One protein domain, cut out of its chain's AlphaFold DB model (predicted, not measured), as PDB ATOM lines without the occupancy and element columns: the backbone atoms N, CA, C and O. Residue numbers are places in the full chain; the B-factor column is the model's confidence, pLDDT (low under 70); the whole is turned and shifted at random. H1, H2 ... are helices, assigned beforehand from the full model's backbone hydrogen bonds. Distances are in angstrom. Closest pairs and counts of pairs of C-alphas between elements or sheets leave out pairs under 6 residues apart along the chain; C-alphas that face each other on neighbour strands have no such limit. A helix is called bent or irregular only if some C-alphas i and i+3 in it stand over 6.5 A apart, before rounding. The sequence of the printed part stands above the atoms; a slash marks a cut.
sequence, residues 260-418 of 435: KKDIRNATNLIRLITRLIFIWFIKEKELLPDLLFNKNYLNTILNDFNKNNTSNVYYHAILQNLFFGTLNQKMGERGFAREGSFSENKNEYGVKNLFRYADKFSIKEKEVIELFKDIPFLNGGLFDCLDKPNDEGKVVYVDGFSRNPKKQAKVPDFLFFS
ATOM      1  N   LYS A 260      -4.617  32.088  35.151       96.56
ATOM      2  CA  LYS A 260      -4.752  31.083  34.092       96.56
ATOM      3  C   LYS A 260      -6.197  31.053  33.590       96.56
ATOM      4  O   LYS A 260      -7.111  30.683  34.327       96.56
ATOM      5  N   LYS A 261      -6.395  31.460  32.328       95.31
ATOM      6  CA  LYS A 261      -7.721  31.613  31.702       95.31
ATOM      7  C   LYS A 261      -8.547  30.326  31.779       95.31
ATOM      8  O   LYS A 261      -9.707  30.382  32.171       95.31
ATOM      9  N   ASP A 262      -7.940  29.184  31.480       93.31
ATOM     10  CA  ASP A 262      -8.671  27.914  31.423       93.31
ATOM     11  C   ASP A 262      -9.144  27.475  32.811       93.31
ATOM     12  O   ASP A 262     -10.300  27.096  32.979       93.31
ATOM     13  N   ILE A 263      -8.301  27.639  33.838       95.62
ATOM     14  CA  ILE A 263      -8.649  27.306  35.228       95.62
ATOM     15  C   ILE A 263      -9.733  28.249  35.761       95.62
ATOM     16  O   ILE A 263     -10.718  27.787  36.351       95.62
ATOM     17  N   ARG A 264      -9.594  29.570  35.548       96.56
ATOM     18  CA  ARG A 264     -10.590  30.541  36.034       96.56
ATOM     19  C   ARG A 264     -11.936  30.376  35.335       96.56
ATOM     20  O   ARG A 264     -12.967  30.455  36.001       96.56
ATOM     21  N   ASN A 265     -11.940  30.145  34.022       97.00
ATOM     22  CA  ASN A 265     -13.175  29.977  33.264       97.00
ATOM     23  C   ASN A 265     -13.858  28.663  33.649       97.00
ATOM     24  O   ASN A 265     -15.041  28.700  33.963       97.00
ATOM     25  N   ALA A 266     -13.113  27.556  33.747       95.94
ATOM     26  CA  ALA A 266     -13.642  26.266  34.197       95.94
ATOM     27  C   ALA A 266     -14.303  26.375  35.574       95.94
ATOM     28  O   ALA A 266     -15.469  26.026  35.752       95.94
ATOM     29  N   THR A 267     -13.583  26.939  36.545       95.81
ATOM     30  CA  THR A 267     -14.067  27.052  37.927       95.81
ATOM     31  C   THR A 267     -15.333  27.906  38.024       95.81
ATOM     32  O   THR A 267     -16.294  27.524  38.693       95.81
ATOM     33  N   ASN A 268     -15.364  29.066  37.362       96.81
ATOM     34  CA  ASN A 268     -16.523  29.956  37.424       96.81
ATOM     35  C   ASN A 268     -17.698  29.458  36.575       96.81
ATOM     36  O   ASN A 268     -18.847  29.650  36.970       96.81
ATOM     37  N   LEU A 269     -17.441  28.754  35.473       97.44
ATOM     38  CA  LEU A 269     -18.489  28.119  34.682       97.44
ATOM     39  C   LEU A 269     -19.154  26.965  35.449       97.44
ATOM     40  O   LEU A 269     -20.377  26.861  35.431       97.44
ATOM     41  N   ILE A 270     -18.398  26.165  36.212       95.31
ATOM     42  CA  ILE A 270     -18.968  25.153  37.127       95.31
ATOM     43  C   ILE A 270     -19.875  25.810  38.181       95.31
ATOM     44  O   ILE A 270     -20.968  25.310  38.470       95.31
ATOM     45  N   ARG A 271     -19.464  26.955  38.746       95.50
ATOM     46  CA  ARG A 271     -20.309  27.719  39.684       95.50
ATOM     47  C   ARG A 271     -21.573  28.235  39.010       95.50
ATOM     48  O   ARG A 271     -22.653  28.112  39.584       95.50
ATOM     49  N   LEU A 272     -21.450  28.772  37.796       97.06
ATOM     50  CA  LEU A 272     -22.585  29.222  36.999       97.06
ATOM     51  C   LEU A 272     -23.569  28.073  36.753       97.06
ATOM     52  O   LEU A 272     -24.745  28.227  37.059       97.06
ATOM     53  N   ILE A 273     -23.096  26.911  36.299       96.19
ATOM     54  CA  ILE A 273     -23.930  25.719  36.090       96.19
ATOM     55  C   ILE A 273     -24.646  25.316  37.380       96.19
ATOM     56  O   ILE A 273     -25.859  25.116  37.368       96.19
ATOM     57  N   THR A 274     -23.934  25.250  38.507       94.06
ATOM     58  CA  THR A 274     -24.543  24.899  39.801       94.06
ATOM     59  C   THR A 274     -25.660  25.881  40.179       94.06
ATOM     60  O   THR A 274     -26.741  25.457  40.594       94.06
ATOM     61  N   ARG A 275     -25.446  27.192  39.983       95.81
ATOM     62  CA  ARG A 275     -26.477  28.222  40.204       95.81
ATOM     63  C   ARG A 275     -27.652  28.054  39.238       95.81
ATOM     64  O   ARG A 275     -28.791  28.108  39.683       95.81
ATOM     65  N   LEU A 276     -27.402  27.799  37.951       95.62
ATOM     66  CA  LEU A 276     -28.439  27.595  36.930       95.62
ATOM     67  C   LEU A 276     -29.313  26.371  37.215       95.62
ATOM     68  O   LEU A 276     -30.532  26.468  37.104       95.62
ATOM     69  N   ILE A 277     -28.724  25.250  37.644       91.31
ATOM     70  CA  ILE A 277     -29.477  24.054  38.053       91.31
ATOM     71  C   ILE A 277     -30.432  24.403  39.201       91.31
ATOM     72  O   ILE A 277     -31.598  24.004  39.186       91.31
ATOM     73  N   PHE A 278     -29.969  25.185  40.179       93.06
ATOM     74  CA  PHE A 278     -30.804  25.595  41.306       93.06
ATOM     75  C   PHE A 278     -31.867  26.630  40.912       93.06
ATOM     76  O   PHE A 278     -33.001  26.537  41.371       93.06
ATOM     77  N   ILE A 279     -31.549  27.571  40.015       94.12
ATOM     78  CA  ILE A 279     -32.541  28.473  39.410       94.12
ATOM     79  C   ILE A 279     -33.637  27.677  38.717       94.12
ATOM     80  O   ILE A 279     -34.814  27.939  38.956       94.12
ATOM     81  N   TRP A 280     -33.271  26.684  37.906       90.00
ATOM     82  CA  TRP A 280     -34.249  25.845  37.225       90.00
ATOM     83  C   TRP A 280     -35.111  25.074  38.226       90.00
ATOM     84  O   TRP A 280     -36.329  25.050  38.102       90.00
ATOM     85  N   PHE A 281     -34.509  24.537  39.290       88.50
ATOM     86  CA  PHE A 281     -35.257  23.899  40.373       88.50
ATOM     87  C   PHE A 281     -36.273  24.847  41.034       88.50
ATOM     88  O   PHE A 281     -37.425  24.464  41.220       88.50
ATOM     89  N   ILE A 282     -35.883  26.080  41.373       89.69
ATOM     90  CA  ILE A 282     -36.790  27.071  41.982       89.69
ATOM     91  C   ILE A 282     -37.883  27.498  40.985       89.69
ATOM     92  O   ILE A 282     -39.038  27.662  41.378       89.69
ATOM     93  N   LYS A 283     -37.549  27.634  39.696       86.88
ATOM     94  CA  LYS A 283     -38.514  27.896  38.617       86.88
ATOM     95  C   LYS A 283     -39.565  26.785  38.534       86.88
ATOM     96  O   LYS A 283     -40.753  27.085  38.530       86.88
ATOM     97  N   GLU A 284     -39.157  25.516  38.589       79.88
ATOM     98  CA  GLU A 284     -40.073  24.359  38.627       79.88
ATOM     99  C   GLU A 284     -40.936  24.304  39.902       79.88
ATOM    100  O   GLU A 284     -41.975  23.643  39.937       79.88
ATOM    101  N   LYS A 285     -40.534  25.012  40.965       81.31
ATOM    102  CA  LYS A 285     -41.353  25.236  42.166       81.31
ATOM    103  C   LYS A 285     -42.287  26.441  42.058       81.31
ATOM    104  O   LYS A 285     -42.930  26.770  43.048       81.31
ATOM    105  N   GLU A 286     -42.379  27.069  40.885       82.44
ATOM    106  CA  GLU A 286     -43.224  28.242  40.613       82.44
ATOM    107  C   GLU A 286     -42.850  29.461  41.486       82.44
ATOM    108  O   GLU A 286     -43.670  30.331  41.765       82.44
ATOM    109  N   LEU A 287     -41.584  29.533  41.916       88.31
ATOM    110  CA  LEU A 287     -41.045  30.605  42.765       88.31
ATOM    111  C   LEU A 287     -40.266  31.672  41.970       88.31
ATOM    112  O   LEU A 287     -39.852  32.680  42.543       88.31
ATOM    113  N   LEU A 288     -40.067  31.461  40.664       90.62
ATOM    114  CA  LEU A 288     -39.505  32.443  39.732       90.62
ATOM    115  C   LEU A 288     -40.520  32.764  38.628       90.62
ATOM    116  O   LEU A 288     -41.169  31.841  38.134       90.62
ATOM    117  N   PRO A 289     -40.640  34.031  38.196       89.56
ATOM    118  CA  PRO A 289     -41.452  34.377  37.036       89.56
ATOM    119  C   PRO A 289     -40.877  33.762  35.752       89.56
ATOM    120  O   PRO A 289     -39.721  34.013  35.411       89.56
ATOM    121  N   ASP A 290     -41.697  33.023  34.996       85.44
ATOM    122  CA  ASP A 290     -41.290  32.439  33.703       85.44
ATOM    123  C   ASP A 290     -40.888  33.516  32.676       85.44
ATOM    124  O   ASP A 290     -40.029  33.281  31.824       85.44
ATOM    125  N   LEU A 291     -41.433  34.733  32.816       88.50
ATOM    126  CA  LEU A 291     -41.075  35.925  32.039       88.50
ATOM    127  C   LEU A 291     -39.562  36.187  32.007       88.50
ATOM    128  O   LEU A 291     -39.038  36.590  30.972       88.50
ATOM    129  N   LEU A 292     -38.846  35.897  33.099       94.75
ATOM    130  CA  LEU A 292     -37.393  36.079  33.172       94.75
ATOM    131  C   LEU A 292     -36.615  35.133  32.246       94.75
ATOM    132  O   LEU A 292     -35.430  35.348  32.047       94.75
ATOM    133  N   PHE A 293     -37.255  34.113  31.674       93.50
ATOM    134  CA  PHE A 293     -36.643  33.120  30.784       93.50
ATOM    135  C   PHE A 293     -37.272  33.134  29.383       93.50
ATOM    136  O   PHE A 293     -36.947  32.296  28.542       93.50
ATOM    137  N   ASN A 294     -38.187  34.068  29.114       90.75
ATOM    138  CA  ASN A 294     -38.913  34.143  27.855       90.75
ATOM    139  C   ASN A 294     -38.214  35.103  26.882       90.75
ATOM    140  O   ASN A 294     -38.229  36.317  27.076       90.75
ATOM    141  N   LYS A 295     -37.653  34.566  25.794       92.06
ATOM    142  CA  LYS A 295     -36.917  35.346  24.784       92.06
ATOM    143  C   LYS A 295     -37.722  36.529  24.222       92.06
ATOM    144  O   LYS A 295     -37.170  37.614  24.065       92.06
ATOM    145  N   ASN A 296     -39.015  36.344  23.948       91.19
ATOM    146  CA  ASN A 296     -39.863  37.397  23.386       91.19
ATOM    147  C   ASN A 296     -40.101  38.521  24.392       91.19
ATOM    148  O   ASN A 296     -39.972  39.685  24.033       91.19
ATOM    149  N   TYR A 297     -40.391  38.185  25.649       93.19
ATOM    150  CA  TYR A 297     -40.542  39.182  26.703       93.19
ATOM    151  C   TYR A 297     -39.234  39.932  26.968       93.19
ATOM    152  O   TYR A 297     -39.225  41.160  27.023       93.19
ATOM    153  N   LEU A 298     -38.112  39.214  27.061       96.38
ATOM    154  CA  LEU A 298     -36.798  39.813  27.290       96.38
ATOM    155  C   LEU A 298     -36.413  40.809  26.186       96.38
ATOM    156  O   LEU A 298     -35.895  41.873  26.506       96.38
ATOM    157  N   ASN A 299     -36.757  40.536  24.919       95.56
ATOM    158  CA  ASN A 299     -36.587  41.492  23.813       95.56
ATOM    159  C   ASN A 299     -37.350  42.815  24.015       95.56
ATOM    160  O   ASN A 299     -36.987  43.817  23.408       95.56
ATOM    161  N   THR A 300     -38.409  42.834  24.831       96.06
ATOM    162  CA  THR A 300     -39.180  44.060  25.111       96.06
ATOM    163  C   THR A 300     -38.592  44.892  26.250       96.06
ATOM    164  O   THR A 300     -38.752  46.112  26.247       96.06
ATOM    165  N   ILE A 301     -37.898  44.256  27.203       97.38
ATOM    166  CA  ILE A 301     -37.417  44.909  28.433       97.38
ATOM    167  C   ILE A 301     -35.896  45.113  28.497       97.38
ATOM    168  O   ILE A 301     -35.427  45.831  29.380       97.38
ATOM    169  N   LEU A 302     -35.119  44.485  27.606       98.12
ATOM    170  CA  LEU A 302     -33.656  44.560  27.588       98.12
ATOM    171  C   LEU A 302     -33.123  45.230  26.315       98.12
ATOM    172  O   LEU A 302     -33.478  44.854  25.198       98.12
ATOM    173  N   ASN A 303     -32.190  46.165  26.487       97.19
ATOM    174  CA  ASN A 303     -31.450  46.803  25.398       97.19
ATOM    175  C   ASN A 303     -30.374  45.849  24.856       97.19
ATOM    176  O   ASN A 303     -29.642  45.235  25.629       97.19
ATOM    177  N   ASP A 304     -30.249  45.746  23.528       94.94
ATOM    178  CA  ASP A 304     -29.226  44.945  22.826       94.94
ATOM    179  C   ASP A 304     -29.174  43.439  23.192       94.94
ATOM    180  O   ASP A 304     -28.185  42.748  22.902       94.94
ATOM    181  N   PHE A 305     -30.246  42.911  23.794       96.81
ATOM    182  CA  PHE A 305     -30.375  41.501  24.157       96.81
ATOM    183  C   PHE A 305     -30.326  40.599  22.924       96.81
ATOM    184  O   PHE A 305     -31.053  40.807  21.955       96.81
ATOM    185  N   ASN A 306     -29.441  39.596  22.970       93.75
ATOM    186  CA  ASN A 306     -29.259  38.592  21.922       93.75
ATOM    187  C   ASN A 306     -29.128  39.185  20.497       93.75
ATOM    188  O   ASN A 306     -29.526  38.561  19.512       93.75
ATOM    189  N   LYS A 307     -28.581  40.403  20.391       93.56
ATOM    190  CA  LYS A 307     -28.427  41.155  19.136       93.56
ATOM    191  C   LYS A 307     -27.314  40.596  18.254       93.56
ATOM    192  O   LYS A 307     -27.394  40.685  17.032       93.56
ATOM    193  N   ASN A 308     -26.259  40.062  18.864       93.12
ATOM    194  CA  ASN A 308     -25.137  39.421  18.181       93.12
ATOM    195  C   ASN A 308     -24.421  38.424  19.116       93.12
ATOM    196  O   ASN A 308     -24.758  38.303  20.294       93.12
ATOM    197  N   ASN A 309     -23.391  37.742  18.604       89.50
ATOM    198  CA  ASN A 309     -22.654  36.703  19.340       89.50
ATOM    199  C   ASN A 309     -21.804  37.226  20.515       89.50
ATOM    200  O   ASN A 309     -21.206  36.428  21.230       89.50
ATOM    201  N   THR A 310     -21.720  38.541  20.732       89.50
ATOM    202  CA  THR A 310     -21.016  39.134  21.879       89.50
ATOM    203  C   THR A 310     -21.957  39.802  22.882       89.50
ATOM    204  O   THR A 310     -21.496  40.206  23.953       89.50
ATOM    205  N   SER A 311     -23.265  39.867  22.591       94.62
ATOM    206  CA  SER A 311     -24.289  40.280  23.555       94.62
ATOM    207  C   SER A 311     -24.219  39.388  24.794       94.62
ATOM    208  O   SER A 311     -24.247  38.169  24.683       94.62
ATOM    209  N   ASN A 312     -24.109  39.997  25.974       96.25
ATOM    210  CA  ASN A 312     -24.018  39.342  27.289       96.25
ATOM    211  C   ASN A 312     -25.060  39.907  28.272       96.25
ATOM    212  O   ASN A 312     -24.870  39.918  29.492       96.25
ATOM    213  N   VAL A 313     -26.134  40.461  27.710       97.81
ATOM    214  CA  VAL A 313     -27.115  41.290  28.401       97.81
ATOM    215  C   VAL A 313     -27.914  40.459  29.389       97.81
ATOM    216  O   VAL A 313     -28.122  40.899  30.516       97.81
ATOM    217  N   TYR A 314     -28.301  39.245  29.015       98.38
ATOM    218  CA  TYR A 314     -29.094  38.369  29.864       98.38
ATOM    219  C   TYR A 314     -28.343  37.951  31.123       98.38
ATOM    220  O   TYR A 314     -28.883  38.020  32.231       98.38
ATOM    221  N   TYR A 315     -27.077  37.556  30.974       98.12
ATOM    222  CA  TYR A 315     -26.273  37.162  32.122       98.12
ATOM    223  C   TYR A 315     -26.096  38.323  33.106       98.12
ATOM    224  O   TYR A 315     -26.248  38.136  34.312       98.12
ATOM    225  N   HIS A 316     -25.832  39.530  32.599       97.69
ATOM    226  CA  HIS A 316     -25.687  40.734  33.418       97.69
ATOM    227  C   HIS A 316     -27.005  41.165  34.061       97.69
ATOM    228  O   HIS A 316     -27.128  41.173  35.285       97.69
ATOM    229  N   ALA A 317     -27.988  41.520  33.239       97.75
ATOM    230  CA  ALA A 317     -29.209  42.182  33.674       97.75
ATOM    231  C   ALA A 317     -30.143  41.239  34.440       97.75
ATOM    232  O   ALA A 317     -30.761  41.661  35.416       97.75
ATOM    233  N   ILE A 318     -30.225  39.964  34.039       98.25
ATOM    234  CA  ILE A 318     -31.141  38.993  34.646       98.25
ATOM    235  C   ILE A 318     -30.406  38.083  35.625       98.25
ATOM    236  O   ILE A 318     -30.688  38.132  36.819       98.25
ATOM    237  N   LEU A 319     -29.460  37.258  35.164       98.12
ATOM    238  CA  LEU A 319     -28.918  36.177  36.001       98.12
ATOM    239  C   LEU A 319     -28.078  36.683  37.178       98.12
ATOM    240  O   LEU A 319     -28.286  36.232  38.300       98.12
ATOM    241  N   GLN A 320     -27.165  37.635  36.974       97.38
ATOM    242  CA  GLN A 320     -26.361  38.168  38.078       97.38
ATOM    243  C   GLN A 320     -27.221  38.928  39.101       97.38
ATOM    244  O   GLN A 320     -27.038  38.740  40.304       97.38
ATOM    245  N   ASN A 321     -28.196  39.731  38.656       97.62
ATOM    246  CA  ASN A 321     -29.140  40.397  39.564       97.62
ATOM    247  C   ASN A 321     -30.054  39.395  40.289       97.62
ATOM    248  O   ASN A 321     -30.363  39.585  41.467       97.62
ATOM    249  N   LEU A 322     -30.430  38.292  39.635       97.25
ATOM    250  CA  LEU A 322     -31.167  37.196  40.259       97.25
ATOM    251  C   LEU A 322     -30.332  36.507  41.345       97.25
ATOM    252  O   LEU A 322     -30.804  36.342  42.467       97.25
ATOM    253  N   PHE A 323     -29.082  36.145  41.051       96.19
ATOM    254  CA  PHE A 323     -28.195  35.503  42.021       96.19
ATOM    255  C   PHE A 323     -27.922  36.427  43.209       96.19
ATOM    256  O   PHE A 323     -28.222  36.092  44.352       96.19
ATOM    257  N   PHE A 324     -27.379  37.608  42.934       95.19
ATOM    258  CA  PHE A 324     -26.710  38.404  43.953       95.19
ATOM    259  C   PHE A 324     -27.632  39.451  44.575       95.19
ATOM    260  O   PHE A 324     -27.639  39.613  45.789       95.19
ATOM    261  N   GLY A 325     -28.447  40.132  43.767       94.38
ATOM    262  CA  GLY A 325     -29.340  41.189  44.249       94.38
ATOM    263  C   GLY A 325     -30.754  40.732  44.609       94.38
ATOM    264  O   GLY A 325     -31.524  41.522  45.147       94.38
ATOM    265  N   THR A 326     -31.130  39.488  44.292       95.81
ATOM    266  CA  THR A 326     -32.487  38.968  44.540       95.81
ATOM    267  C   THR A 326     -32.469  37.822  45.536       95.81
ATOM    268  O   THR A 326     -33.045  37.941  46.616       95.81
ATOM    269  N   LEU A 327     -31.809  36.711  45.195       95.31
ATOM    270  CA  LEU A 327     -31.789  35.507  46.029       95.31
ATOM    271  C   LEU A 327     -30.903  35.669  47.265       95.31
ATOM    272  O   LEU A 327     -31.146  34.997  48.270       95.31
ATOM    273  N   ASN A 328     -29.952  36.605  47.212       92.75
ATOM    274  CA  ASN A 328     -29.104  37.000  48.332       92.75
ATOM    275  C   ASN A 328     -29.493  38.353  48.968       92.75
ATOM    276  O   ASN A 328     -28.692  38.952  49.682       92.75
ATOM    277  N   GLN A 329     -30.721  38.836  48.727       93.00
ATOM    278  CA  GLN A 329     -31.251  40.051  49.349       93.00
ATOM    279  C   GLN A 329     -32.670  39.837  49.872       93.00
ATOM    280  O   GLN A 329     -33.515  39.233  49.201       93.00
ATOM    281  N   LYS A 330     -32.947  40.358  51.070       92.81
ATOM    282  CA  LYS A 330     -34.281  40.280  51.671       92.81
ATOM    283  C   LYS A 330     -35.326  40.940  50.773       92.81
ATOM    284  O   LYS A 330     -35.084  41.968  50.137       92.81
ATOM    285  N   MET A 331     -36.516  40.350  50.751       93.62
ATOM    286  CA  MET A 331     -37.672  40.937  50.075       93.62
ATOM    287  C   MET A 331     -37.978  42.312  50.690       93.62
ATOM    288  O   MET A 331     -37.912  42.471  51.906       93.62
ATOM    289  N   GLY A 332     -38.278  43.307  49.854       91.62
ATOM    290  CA  GLY A 332     -38.509  44.696  50.283       91.62
ATOM    291  C   GLY A 332     -37.247  45.556  50.445       91.62
ATOM    292  O   GLY A 332     -37.354  46.774  50.396       91.62
ATOM    293  N   GLU A 333     -36.057  44.955  50.550       92.88
ATOM    294  CA  GLU A 333     -34.769  45.675  50.637       92.88
ATOM    295  C   GLU A 333     -34.026  45.727  49.283       92.88
ATOM    296  O   GLU A 333     -32.850  46.083  49.214       92.88
ATOM    297  N   ARG A 334     -34.684  45.328  48.188       94.50
ATOM    298  CA  ARG A 334     -34.094  45.282  46.842       94.50
ATOM    299  C   ARG A 334     -34.057  46.675  46.221       94.50
ATOM    300  O   ARG A 334     -35.052  47.395  46.245       94.50
ATOM    301  N   GLY A 335     -32.927  47.021  45.618       94.75
ATOM    302  CA  GLY A 335     -32.724  48.294  44.935       94.75
ATOM    303  C   GLY A 335     -31.506  48.250  44.021       94.75
ATOM    304  O   GLY A 335     -30.705  47.316  44.094       94.75
ATOM    305  N   PHE A 336     -31.378  49.252  43.156       94.81
ATOM    306  CA  PHE A 336     -30.200  49.429  42.313       94.81
ATOM    307  C   PHE A 336     -29.064  50.095  43.079       94.81
ATOM    308  O   PHE A 336     -29.287  50.913  43.972       94.81
ATOM    309  N   ALA A 337     -27.839  49.740  42.703       91.31
ATOM    310  CA  ALA A 337     -26.674  50.522  43.062       91.31
ATOM    311  C   ALA A 337     -26.789  51.900  42.398       91.31
ATOM    312  O   ALA A 337     -27.124  51.997  41.217       91.31
ATOM    313  N   ARG A 338     -26.510  52.965  43.149       83.62
ATOM    314  CA  ARG A 338     -26.567  54.337  42.643       83.62
ATOM    315  C   ARG A 338     -25.482  54.544  41.602       83.62
ATOM    316  O   ARG A 338     -24.300  54.390  41.909       83.62
ATOM    317  N   GLU A 339     -25.877  54.937  40.397       74.19
ATOM    318  CA  GLU A 339     -24.951  55.394  39.364       74.19
ATOM    319  C   GLU A 339     -24.691  56.897  39.527       74.19
ATOM    320  O   GLU A 339     -25.621  57.703  39.546       74.19
ATOM    321  N   GLY A 340     -23.422  57.281  39.665       68.00
ATOM    322  CA  GLY A 340     -23.026  58.676  39.836       68.00
ATOM    323  C   GLY A 340     -21.525  58.909  39.681       68.00
ATOM    324  O   GLY A 340     -20.788  58.104  39.102       68.00
ATOM    325  N   SER A 341     -21.056  60.037  40.205       69.06
ATOM    326  CA  SER A 341     -19.639  60.384  40.297       69.06
ATOM    327  C   SER A 341     -18.839  59.329  41.078       69.06
ATOM    328  O   SER A 341     -19.378  58.545  41.859       69.06
ATOM    329  N   PHE A 342     -17.509  59.328  40.923       66.31
ATOM    330  CA  PHE A 342     -16.629  58.418  41.674       66.31
ATOM    331  C   PHE A 342     -16.876  58.468  43.193       66.31
ATOM    332  O   PHE A 342     -16.825  57.434  43.856       66.31
ATOM    333  N   SER A 343     -17.182  59.654  43.730       61.19
ATOM    334  CA  SER A 343     -17.484  59.851  45.152       61.19
ATOM    335  C   SER A 343     -18.802  59.185  45.567       61.19
ATOM    336  O   SER A 343     -18.853  58.504  46.587       61.19
ATOM    337  N   GLU A 344     -19.850  59.298  44.745       66.75
ATOM    338  CA  GLU A 344     -21.157  58.671  44.999       66.75
ATOM    339  C   GLU A 344     -21.075  57.145  44.896       66.75
ATOM    340  O   GLU A 344     -21.571  56.432  45.769       66.75
ATOM    341  N   ASN A 345     -20.347  56.642  43.896       71.00
ATOM    342  CA  ASN A 345     -20.153  55.209  43.688       71.00
ATOM    343  C   ASN A 345     -19.329  54.554  44.807       71.00
ATOM    344  O   ASN A 345     -19.495  53.358  45.065       71.00
ATOM    345  N   LYS A 346     -18.449  55.318  45.472       67.75
ATOM    346  CA  LYS A 346     -17.586  54.828  46.556       67.75
ATOM    347  C   LYS A 346     -18.386  54.360  47.774       67.75
ATOM    348  O   LYS A 346     -17.971  53.403  48.420       67.75
ATOM    349  N   ASN A 347     -19.533  54.981  48.053       65.94
ATOM    350  CA  ASN A 347     -20.371  54.638  49.211       65.94
ATOM    351  C   ASN A 347     -20.968  53.224  49.125       65.94
ATOM    352  O   ASN A 347     -21.281  52.626  50.147       65.94
ATOM    353  N   GLU A 348     -21.080  52.677  47.915       75.25
ATOM    354  CA  GLU A 348     -21.599  51.329  47.653       75.25
ATOM    355  C   GLU A 348     -20.515  50.404  47.075       75.25
ATOM    356  O   GLU A 348     -20.793  49.344  46.501       75.25
ATOM    357  N   TYR A 349     -19.247  50.797  47.200       67.00
ATOM    358  CA  TYR A 349     -18.131  49.996  46.725       67.00
ATOM    359  C   TYR A 349     -18.047  48.682  47.512       67.00
ATOM    360  O   TYR A 349     -17.865  48.673  48.726       67.00
ATOM    361  N   GLY A 350     -18.191  47.556  46.809       64.69
ATOM    362  CA  GLY A 350     -18.201  46.223  47.418       64.69
ATOM    363  C   GLY A 350     -19.568  45.746  47.924       64.69
ATOM    364  O   GLY A 350     -19.655  44.611  48.386       64.69
ATOM    365  N   VAL A 351     -20.640  46.543  47.790       78.88
ATOM    366  CA  VAL A 351     -22.015  46.109  48.098       78.88
ATOM    367  C   VAL A 351     -22.496  45.134  47.023       78.88
ATOM    368  O   VAL A 351     -22.572  45.483  45.844       78.88
ATOM    369  N   LYS A 352     -22.806  43.890  47.400       84.12
ATOM    370  CA  LYS A 352     -23.027  42.789  46.438       84.12
ATOM    371  C   LYS A 352     -24.482  42.364  46.273       84.12
ATOM    372  O   LYS A 352     -24.756  41.490  45.467       84.12
ATOM    373  N   ASN A 353     -25.385  42.979  47.019       89.25
ATOM    374  CA  ASN A 353     -26.808  42.651  47.081       89.25
ATOM    375  C   ASN A 353     -27.709  43.740  46.469       89.25
ATOM    376  O   ASN A 353     -28.925  43.687  46.620       89.25
ATOM    377  N   LEU A 354     -27.119  44.705  45.757       94.00
ATOM    378  CA  LEU A 354     -27.838  45.701  44.959       94.00
ATOM    379  C   LEU A 354     -27.796  45.341  43.476       94.00
ATOM    380  O   LEU A 354     -26.773  44.857  42.975       94.00
ATOM    381  N   PHE A 355     -28.893  45.617  42.776       96.44
ATOM    382  CA  PHE A 355     -28.979  45.461  41.332       96.44
ATOM    383  C   PHE A 355     -27.972  46.350  40.614       96.44
ATOM    384  O   PHE A 355     -27.597  47.426  41.080       96.44
ATOM    385  N   ARG A 356     -27.514  45.869  39.465       94.88
ATOM    386  CA  ARG A 356     -26.616  46.574  38.553       94.88
ATOM    387  C   ARG A 356     -27.191  46.525  37.146       94.88
ATOM    388  O   ARG A 356     -28.160  45.810  36.889       94.88
ATOM    389  N   TYR A 357     -26.528  47.233  36.236       95.38
ATOM    390  CA  TYR A 357     -26.841  47.218  34.810       95.38
ATOM    391  C   TYR A 357     -28.202  47.837  34.478       95.38
ATOM    392  O   TYR A 357     -28.933  47.318  33.638       95.38
ATOM    393  N   ALA A 358     -28.560  48.935  35.153       95.25
ATOM    394  CA  ALA A 358     -29.780  49.682  34.844       95.25
ATOM    395  C   ALA A 358     -29.819  50.114  33.364       95.25
ATOM    396  O   ALA A 358     -30.866  50.049  32.732       95.25
ATOM    397  N   ASP A 359     -28.657  50.436  32.784       94.38
ATOM    398  CA  ASP A 359     -28.467  50.787  31.370       94.38
ATOM    399  C   ASP A 359     -28.869  49.673  30.386       94.38
ATOM    400  O   ASP A 359     -29.193  49.941  29.225       94.38
ATOM    401  N   LYS A 360     -28.892  48.417  30.842       96.75
ATOM    402  CA  LYS A 360     -29.299  47.264  30.030       96.75
ATOM    403  C   LYS A 360     -30.809  47.068  29.968       96.75
ATOM    404  O   LYS A 360     -31.257  46.258  29.161       96.75
ATOM    405  N   PHE A 361     -31.588  47.779  30.779       97.75
ATOM    406  CA  PHE A 361     -33.046  47.728  30.740       97.75
ATOM    407  C   PHE A 361     -33.616  48.887  29.911       97.75
ATOM    408  O   PHE A 361     -33.153  50.022  29.999       97.75
ATOM    409  N   SER A 362     -34.641  48.607  29.105       97.19
ATOM    410  CA  SER A 362     -35.434  49.630  28.401       97.19
ATOM    411  C   SER A 362     -36.557  50.207  29.281       97.19
ATOM    412  O   SER A 362     -37.091  51.277  28.992       97.19
ATOM    413  N   ILE A 363     -36.909  49.499  30.358       96.62
ATOM    414  CA  ILE A 363     -37.923  49.871  31.355       96.62
ATOM    415  C   ILE A 363     -37.301  50.590  32.556       96.62
ATOM    416  O   ILE A 363     -36.092  50.525  32.784       96.62
ATOM    417  N   LYS A 364     -38.122  51.266  33.367       96.69
ATOM    418  CA  LYS A 364     -37.626  52.003  34.541       96.69
ATOM    419  C   LYS A 364     -37.173  51.042  35.640       96.69
ATOM    420  O   LYS A 364     -37.783  49.998  35.849       96.69
ATOM    421  N   GLU A 365     -36.193  51.452  36.447       96.25
ATOM    422  CA  GLU A 365     -35.682  50.660  37.583       96.25
ATOM    423  C   GLU A 365     -36.786  50.139  38.515       96.25
ATOM    424  O   GLU A 365     -36.728  49.000  38.972       96.25
ATOM    425  N   LYS A 366     -37.828  50.944  38.766       95.69
ATOM    426  CA  LYS A 366     -38.975  50.535  39.587       95.69
ATOM    427  C   LYS A 366     -39.716  49.332  38.992       95.69
ATOM    428  O   LYS A 366     -40.134  48.456  39.738       95.69
ATOM    429  N   GLU A 367     -39.866  49.287  37.672       95.75
ATOM    430  CA  GLU A 367     -40.500  48.170  36.963       95.75
ATOM    431  C   GLU A 367     -39.606  46.925  37.010       95.75
ATOM    432  O   GLU A 367     -40.102  45.816  37.201       95.75
ATOM    433  N   VAL A 368     -38.280  47.099  36.951       96.94
ATOM    434  CA  VAL A 368     -37.329  45.999  37.170       96.94
ATOM    435  C   VAL A 368     -37.426  45.464  38.598       96.94
ATOM    436  O   VAL A 368     -37.504  44.261  38.797       96.94
ATOM    437  N   ILE A 369     -37.467  46.317  39.621       96.19
ATOM    438  CA  ILE A 369     -37.624  45.855  41.012       96.19
ATOM    439  C   ILE A 369     -38.931  45.069  41.173       96.19
ATOM    440  O   ILE A 369     -38.936  44.016  41.813       96.19
ATOM    441  N   GLU A 370     -40.009  45.539  40.546       95.19
ATOM    442  CA  GLU A 370     -41.314  44.880  40.549       95.19
ATOM    443  C   GLU A 370     -41.251  43.456  39.964       95.19
ATOM    444  O   GLU A 370     -41.801  42.529  40.558       95.19
ATOM    445  N   LEU A 371     -40.510  43.257  38.867       94.69
ATOM    446  CA  LEU A 371     -40.272  41.949  38.237       94.69
ATOM    447  C   LEU A 371     -39.666  40.917  39.196       94.69
ATOM    448  O   LEU A 371     -40.019  39.738  39.148       94.69
ATOM    449  N   PHE A 372     -38.762  41.349  40.077       95.94
ATOM    450  CA  PHE A 372     -38.071  40.459  41.009       95.94
ATOM    451  C   PHE A 372     -38.707  40.432  42.404       95.94
ATOM    452  O   PHE A 372     -38.307  39.601  43.215       95.94
ATOM    453  N   LYS A 373     -39.671  41.305  42.731       94.25
ATOM    454  CA  LYS A 373     -40.099  41.584  44.119       94.25
ATOM    455  C   LYS A 373     -40.578  40.359  44.901       94.25
ATOM    456  O   LYS A 373     -40.292  40.239  46.089       94.25
ATOM    457  N   ASP A 374     -41.279  39.447  44.230       92.06
ATOM    458  CA  ASP A 374     -41.961  38.326  44.876       92.06
ATOM    459  C   ASP A 374     -41.096  37.057  44.942       92.06
ATOM    460  O   ASP A 374     -41.509  36.047  45.510       92.06
ATOM    461  N   ILE A 375     -39.898  37.097  44.355       94.81
ATOM    462  CA  ILE A 375     -38.945  35.987  44.395       94.81
ATOM    463  C   ILE A 375     -38.445  35.835  45.837       94.81
ATOM    464  O   ILE A 375     -38.047  36.843  46.435       94.81
ATOM    465  N   PRO A 376     -38.438  34.626  46.423       93.19
ATOM    466  CA  PRO A 376     -38.039  34.436  47.813       93.19
ATOM    467  C   PRO A 376     -36.551  34.724  48.041       93.19
ATOM    468  O   PRO A 376     -35.713  34.544  47.161       93.19
ATOM    469  N   PHE A 377     -36.221  35.142  49.259       92.62
ATOM    470  CA  PHE A 377     -34.843  35.190  49.745       92.62
ATOM    471  C   PHE A 377     -34.387  33.782  50.143       92.62
ATOM    472  O   PHE A 377     -35.106  33.095  50.868       92.62
ATOM    473  N   LEU A 378     -33.208  33.349  49.687       87.25
ATOM    474  CA  LEU A 378     -32.714  31.980  49.895       87.25
ATOM    475  C   LEU A 378     -31.337  31.905  50.573       87.25
ATOM    476  O   LEU A 378     -30.738  30.836  50.534       87.25
ATOM    477  N   ASN A 379     -30.873  33.003  51.193       69.62
ATOM    478  CA  ASN A 379     -29.610  33.158  51.941       69.62
ATOM    479  C   ASN A 379     -28.748  31.892  52.038       69.62
ATOM    480  O   ASN A 379     -28.849  31.113  52.990       69.62
ATOM    481  N   GLY A 380     -27.921  31.655  51.033       66.50
ATOM    482  CA  GLY A 380     -27.168  30.419  50.948       66.50
ATOM    483  C   GLY A 380     -25.961  30.634  50.070       66.50
ATOM    484  O   GLY A 380     -26.099  31.153  48.963       66.50
ATOM    485  N   GLY A 381     -24.793  30.192  50.543       81.38
ATOM    486  CA  GLY A 381     -23.493  30.449  49.914       81.38
ATOM    487  C   GLY A 381     -23.366  30.063  48.435       81.38
ATOM    488  O   GLY A 381     -22.413  30.465  47.777       81.38
ATOM    489  N   LEU A 382     -24.343  29.344  47.874       89.56
ATOM    490  CA  LEU A 382     -24.488  29.133  46.434       89.56
ATOM    491  C   LEU A 382     -24.650  30.448  45.646       89.56
ATOM    492  O   LEU A 382     -24.091  30.589  44.556       89.56
ATOM    493  N   PHE A 383     -25.406  31.405  46.186       92.81
ATOM    494  CA  PHE A 383     -25.688  32.698  45.558       92.81
ATOM    495  C   PHE A 383     -24.843  33.841  46.119       92.81
ATOM    496  O   PHE A 383     -25.061  34.995  45.760       92.81
ATOM    497  N   ASP A 384     -23.843  33.542  46.949       91.06
ATOM    498  CA  ASP A 384     -22.892  34.555  47.381       91.06
ATOM    499  C   ASP A 384     -22.025  35.015  46.213       91.06
ATOM    500  O   ASP A 384     -21.503  34.213  45.431       91.06
ATOM    501  N   CYS A 385     -21.858  36.332  46.118       93.25
ATOM    502  CA  CYS A 385     -20.924  36.941  45.188       93.25
ATOM    503  C   CYS A 385     -19.507  36.883  45.768       93.25
ATOM    504  O   CYS A 385     -19.216  37.424  46.847       93.25
ATOM    505  N   LEU A 386     -18.609  36.252  45.020       93.69
ATOM    506  CA  LEU A 386     -17.219  36.031  45.405       93.69
ATOM    507  C   LEU A 386     -16.316  37.243  45.155       93.69
ATOM    508  O   LEU A 386     -15.151  37.211  45.549       93.69
ATOM    509  N   ASP A 387     -16.843  38.323  44.573       93.19
ATOM    510  CA  ASP A 387     -16.114  39.580  44.388       93.19
ATOM    511  C   ASP A 387     -15.858  40.228  45.752       93.19
ATOM    512  O   ASP A 387     -16.771  40.812  46.330       93.19
ATOM    513  N   LYS A 388     -14.668  40.098  46.341       89.38
ATOM    514  CA  LYS A 388     -14.407  40.488  47.744       89.38
ATOM    515  C   LYS A 388     -13.118  41.299  47.891       89.38
ATOM    516  O   LYS A 388     -12.209  41.096  47.090       89.38
ATOM    517  N   PRO A 389     -13.015  42.207  48.879       87.31
ATOM    518  CA  PRO A 389     -11.754  42.884  49.159       87.31
ATOM    519  C   PRO A 389     -10.661  41.872  49.533       87.31
ATOM    520  O   PRO A 389     -10.941  40.871  50.194       87.31
ATOM    521  N   ASN A 390      -9.433  42.122  49.080       87.69
ATOM    522  CA  ASN A 390      -8.225  41.501  49.618       87.69
ATOM    523  C   ASN A 390      -7.813  42.183  50.937       87.69
ATOM    524  O   ASN A 390      -8.469  43.123  51.390       87.69
ATOM    525  N   ASP A 391      -6.692  41.747  51.508       87.12
ATOM    526  CA  ASP A 391      -6.144  42.285  52.764       87.12
ATOM    527  C   ASP A 391      -5.796  43.786  52.683       87.12
ATOM    528  O   ASP A 391      -5.758  44.478  53.695       87.12
ATOM    529  N   GLU A 392      -5.614  44.322  51.473       86.62
ATOM    530  CA  GLU A 392      -5.354  45.744  51.198       86.62
ATOM    531  C   GLU A 392      -6.649  46.559  50.981       86.62
ATOM    532  O   GLU A 392      -6.603  47.737  50.626       86.62
ATOM    533  N   GLY A 393      -7.827  45.939  51.125       81.25
ATOM    534  CA  GLY A 393      -9.129  46.574  50.900       81.25
ATOM    535  C   GLY A 393      -9.523  46.733  49.423       81.25
ATOM    536  O   GLY A 393     -10.574  47.299  49.112       81.25
ATOM    537  N   LYS A 394      -8.723  46.218  48.482       86.06
ATOM    538  CA  LYS A 394      -9.015  46.242  47.043       86.06
ATOM    539  C   LYS A 394      -9.885  45.051  46.650       86.06
ATOM    540  O   LYS A 394      -9.527  43.904  46.895       86.06
ATOM    541  N   VAL A 395     -11.007  45.302  45.974       88.56
ATOM    542  CA  VAL A 395     -11.902  44.236  45.494       88.56
ATOM    543  C   VAL A 395     -11.204  43.376  44.439       88.56
ATOM    544  O   VAL A 395     -10.765  43.871  43.399       88.56
ATOM    545  N   VAL A 396     -11.139  42.078  44.722       92.00
ATOM    546  CA  VAL A 396     -10.760  40.995  43.818       92.00
ATOM    547  C   VAL A 396     -12.034  40.477  43.167       92.00
ATOM    548  O   VAL A 396     -12.921  39.975  43.857       92.00
ATOM    549  N   TYR A 397     -12.127  40.602  41.846       94.62
ATOM    550  CA  TYR A 397     -13.291  40.169  41.075       94.62
ATOM    551  C   TYR A 397     -13.143  38.706  40.634       94.62
ATOM    552  O   TYR A 397     -12.102  38.304  40.113       94.62
ATOM    553  N   VAL A 398     -14.194  37.921  40.842       95.06
ATOM    554  CA  VAL A 398     -14.298  36.491  40.529       95.06
ATOM    555  C   VAL A 398     -15.576  36.223  39.730       95.06
ATOM    556  O   VAL A 398     -15.504  35.672  38.636       95.06
ATOM    557  N   ASP A 399     -16.726  36.663  40.244       95.38
ATOM    558  CA  ASP A 399     -18.031  36.569  39.579       95.38
ATOM    559  C   ASP A 399     -18.248  37.713  38.578       95.38
ATOM    560  O   ASP A 399     -19.071  37.603  37.665       95.38
ATOM    561  N   GLY A 400     -17.502  38.809  38.740       95.56
ATOM    562  CA  GLY A 400     -17.550  39.961  37.850       95.56
ATOM    563  C   GLY A 400     -18.900  40.667  37.887       95.56
ATOM    564  O   GLY A 400     -19.414  41.068  36.842       95.56
ATOM    565  N   PHE A 401     -19.490  40.787  39.077       94.88
ATOM    566  CA  PHE A 401     -20.695  41.566  39.331       94.88
ATOM    567  C   PHE A 401     -20.289  43.015  39.617       94.88
ATOM    568  O   PHE A 401     -20.269  43.501  40.753       94.88
ATOM    569  N   SER A 402     -19.881  43.708  38.555       91.00
ATOM    570  CA  SER A 402     -19.179  44.987  38.645       91.00
ATOM    571  C   SER A 402     -19.734  46.018  37.675       91.00
ATOM    572  O   SER A 402     -20.086  45.708  36.541       91.00
ATOM    573  N   ARG A 403     -19.724  47.281  38.101       88.56
ATOM    574  CA  ARG A 403     -19.997  48.434  37.230       88.56
ATOM    575  C   ARG A 403     -18.800  48.809  36.356       88.56
ATOM    576  O   ARG A 403     -18.942  49.571  35.414       88.56
ATOM    577  N   ASN A 404     -17.611  48.267  36.640       89.75
ATOM    578  CA  ASN A 404     -16.429  48.467  35.806       89.75
ATOM    579  C   ASN A 404     -16.441  47.473  34.629       89.75
ATOM    580  O   ASN A 404     -16.240  46.278  34.873       89.75
ATOM    581  N   PRO A 405     -16.558  47.928  33.366       91.50
ATOM    582  CA  PRO A 405     -16.625  47.037  32.203       91.50
ATOM    583  C   PRO A 405     -15.416  46.103  32.061       91.50
ATOM    584  O   PRO A 405     -15.542  44.981  31.580       91.50
ATOM    585  N   LYS A 406     -14.234  46.519  32.539       92.19
ATOM    586  CA  LYS A 406     -13.010  45.693  32.508       92.19
ATOM    587  C   LYS A 406     -13.012  44.562  33.543       92.19
ATOM    588  O   LYS A 406     -12.115  43.724  33.526       92.19
ATOM    589  N   LYS A 407     -13.962  44.575  34.480       94.38
ATOM    590  CA  LYS A 407     -14.090  43.620  35.592       94.38
ATOM    591  C   LYS A 407     -15.406  42.844  35.551       94.38
ATOM    592  O   LYS A 407     -15.709  42.134  36.502       94.38
ATOM    593  N   GLN A 408     -16.173  42.974  34.474       95.88
ATOM    594  CA  GLN A 408     -17.387  42.199  34.252       95.88
ATOM    595  C   GLN A 408     -17.048  40.830  33.667       95.88
ATOM    596  O   GLN A 408     -16.169  40.706  32.813       95.88
ATOM    597  N   ALA A 409     -17.770  39.804  34.105       97.19
ATOM    598  CA  ALA A 409     -17.771  38.519  33.417       97.19
ATOM    599  C   ALA A 409     -18.507  38.653  32.075       97.19
ATOM    600  O   ALA A 409     -19.487  39.380  31.981       97.19
ATOM    601  N   LYS A 410     -18.066  37.961  31.029       97.44
ATOM    602  CA  LYS A 410     -18.710  37.936  29.714       97.44
ATOM    603  C   LYS A 410     -19.228  36.530  29.469       97.44
ATOM    604  O   LYS A 410     -18.449  35.597  29.290       97.44
ATOM    605  N   VAL A 411     -20.546  36.395  29.484       97.94
ATOM    606  CA  VAL A 411     -21.249  35.146  29.194       97.94
ATOM    607  C   VAL A 411     -22.281  35.477  28.117       97.94
ATOM    608  O   VAL A 411     -23.220  36.214  28.419       97.94
ATOM    609  N   PRO A 412     -22.072  35.036  26.866       97.81
ATOM    610  CA  PRO A 412     -22.940  35.416  25.759       97.81
ATOM    611  C   PRO A 412     -24.384  34.921  25.895       97.81
ATOM    612  O   PRO A 412     -24.629  33.811  26.364       97.81
ATOM    613  N   ASP A 413     -25.335  35.714  25.403       97.75
ATOM    614  CA  ASP A 413     -26.774  35.432  25.448       97.75
ATOM    615  C   ASP A 413     -27.134  34.160  24.667       97.75
ATOM    616  O   ASP A 413     -28.010  33.395  25.080       97.75
ATOM    617  N   PHE A 414     -26.417  33.878  23.575       95.75
ATOM    618  CA  PHE A 414     -26.668  32.697  22.749       95.75
ATOM    619  C   PHE A 414     -26.451  31.382  23.512       95.75
ATOM    620  O   PHE A 414     -27.076  30.385  23.163       95.75
ATOM    621  N   LEU A 415     -25.640  31.364  24.580       95.88
ATOM    622  CA  LEU A 415     -25.469  30.167  25.416       95.88
ATOM    623  C   LEU A 415     -26.777  29.736  26.101       95.88
ATOM    624  O   LEU A 415     -26.886  28.588  26.532       95.88
ATOM    625  N   PHE A 416     -27.753  30.645  26.190       95.12
ATOM    626  CA  PHE A 416     -29.058  30.425  26.813       95.12
ATOM    627  C   PHE A 416     -30.222  30.397  25.809       95.12
ATOM    628  O   PHE A 416     -31.248  29.791  26.104       95.12
ATOM    629  N   PHE A 417     -30.093  31.062  24.651       93.81
ATOM    630  CA  PHE A 417     -31.214  31.313  23.725       93.81
ATOM    631  C   PHE A 417     -30.948  30.957  22.254       93.81
ATOM    632  O   PHE A 417     -31.736  31.359  21.382       93.81
ATOM    633  N   SER A 418     -29.840  30.274  21.958       89.75
ATOM    634  CA  SER A 418     -29.621  29.680  20.634       89.75
ATOM    635  C   SER A 418     -30.447  28.408  20.458       89.75
ATOM    636  O   SER A 418     -30.822  27.750  21.429       89.75
TER     637      SER A 418
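This is residues 260 to 418 of the 435 residues of an uncharacterized protein of Candidatus Brocadia sinica JPN1 (UniProt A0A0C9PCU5). Helix H4 sits in the middle of a body made largely of loops; the long helix H1 crosses it steeply on one side, H6 is by its last residues, and long unnamed stretches wrap round it. Short H2 and H3 form a corner, and H5 lies far from the middle. The 159 printed residues hold seven named helices, H1 to H7 in chain order, and no named strand: the class is all helix, with 67 residues, under half, in named elements. The whole is compact, radius of gyration of the C-alphas 15.2 A, spanning 44 by 36 by 32 A.

Start at H1, residues 261 to 284, close but not clearly touching H4, residues 313 to 327: C-alphas Arg 275 and Phe 323 are closest, 7.7 A, at a steep tilt of 67 degrees, the same way. H4 is only just irregular, C-alphas 317 and 320 being 6.6 A apart. H6, residues 365 to 372, is close but not clearly touching H4, closest C-alphas Thr 326 and Phe 372, 6.8 A. H2, residues 290 to 293, only just touches H3, residues 295 to 301, and only at the corner, with 3 pairs of C-alphas within 8 A, closest Leu 291 and Tyr 297, 6.3 A. H7, residues 414 to 417, and H4 are near each other. H5, residues 342 to 346, touches no helix. Every O i to N i+4 pair is within hydrogen-bond range in H1, H5 and H6, against 2 of 3 in H3 and 7 of 11 in H4; H2 and H7 are too short for one.

Find C-alpha 261 at (-7.721, 31.613, 31.702); H1 runs 33.9 A from there. H4 spans 19.1 A from C-alpha 313 at (-27.115, 41.290, 28.401). H7 ends at C-alpha 417, (-31.214, 31.313, 23.725).

The C-alphas farthest apart, Asn 296 and Glu 392, are 45.1 A apart. The printed part has no cut; the longest link, H6 to H7, has 41 residues. Confidence is under 70 at 340 to 344, 346 to 347, 349 to 350 and 379 to 380.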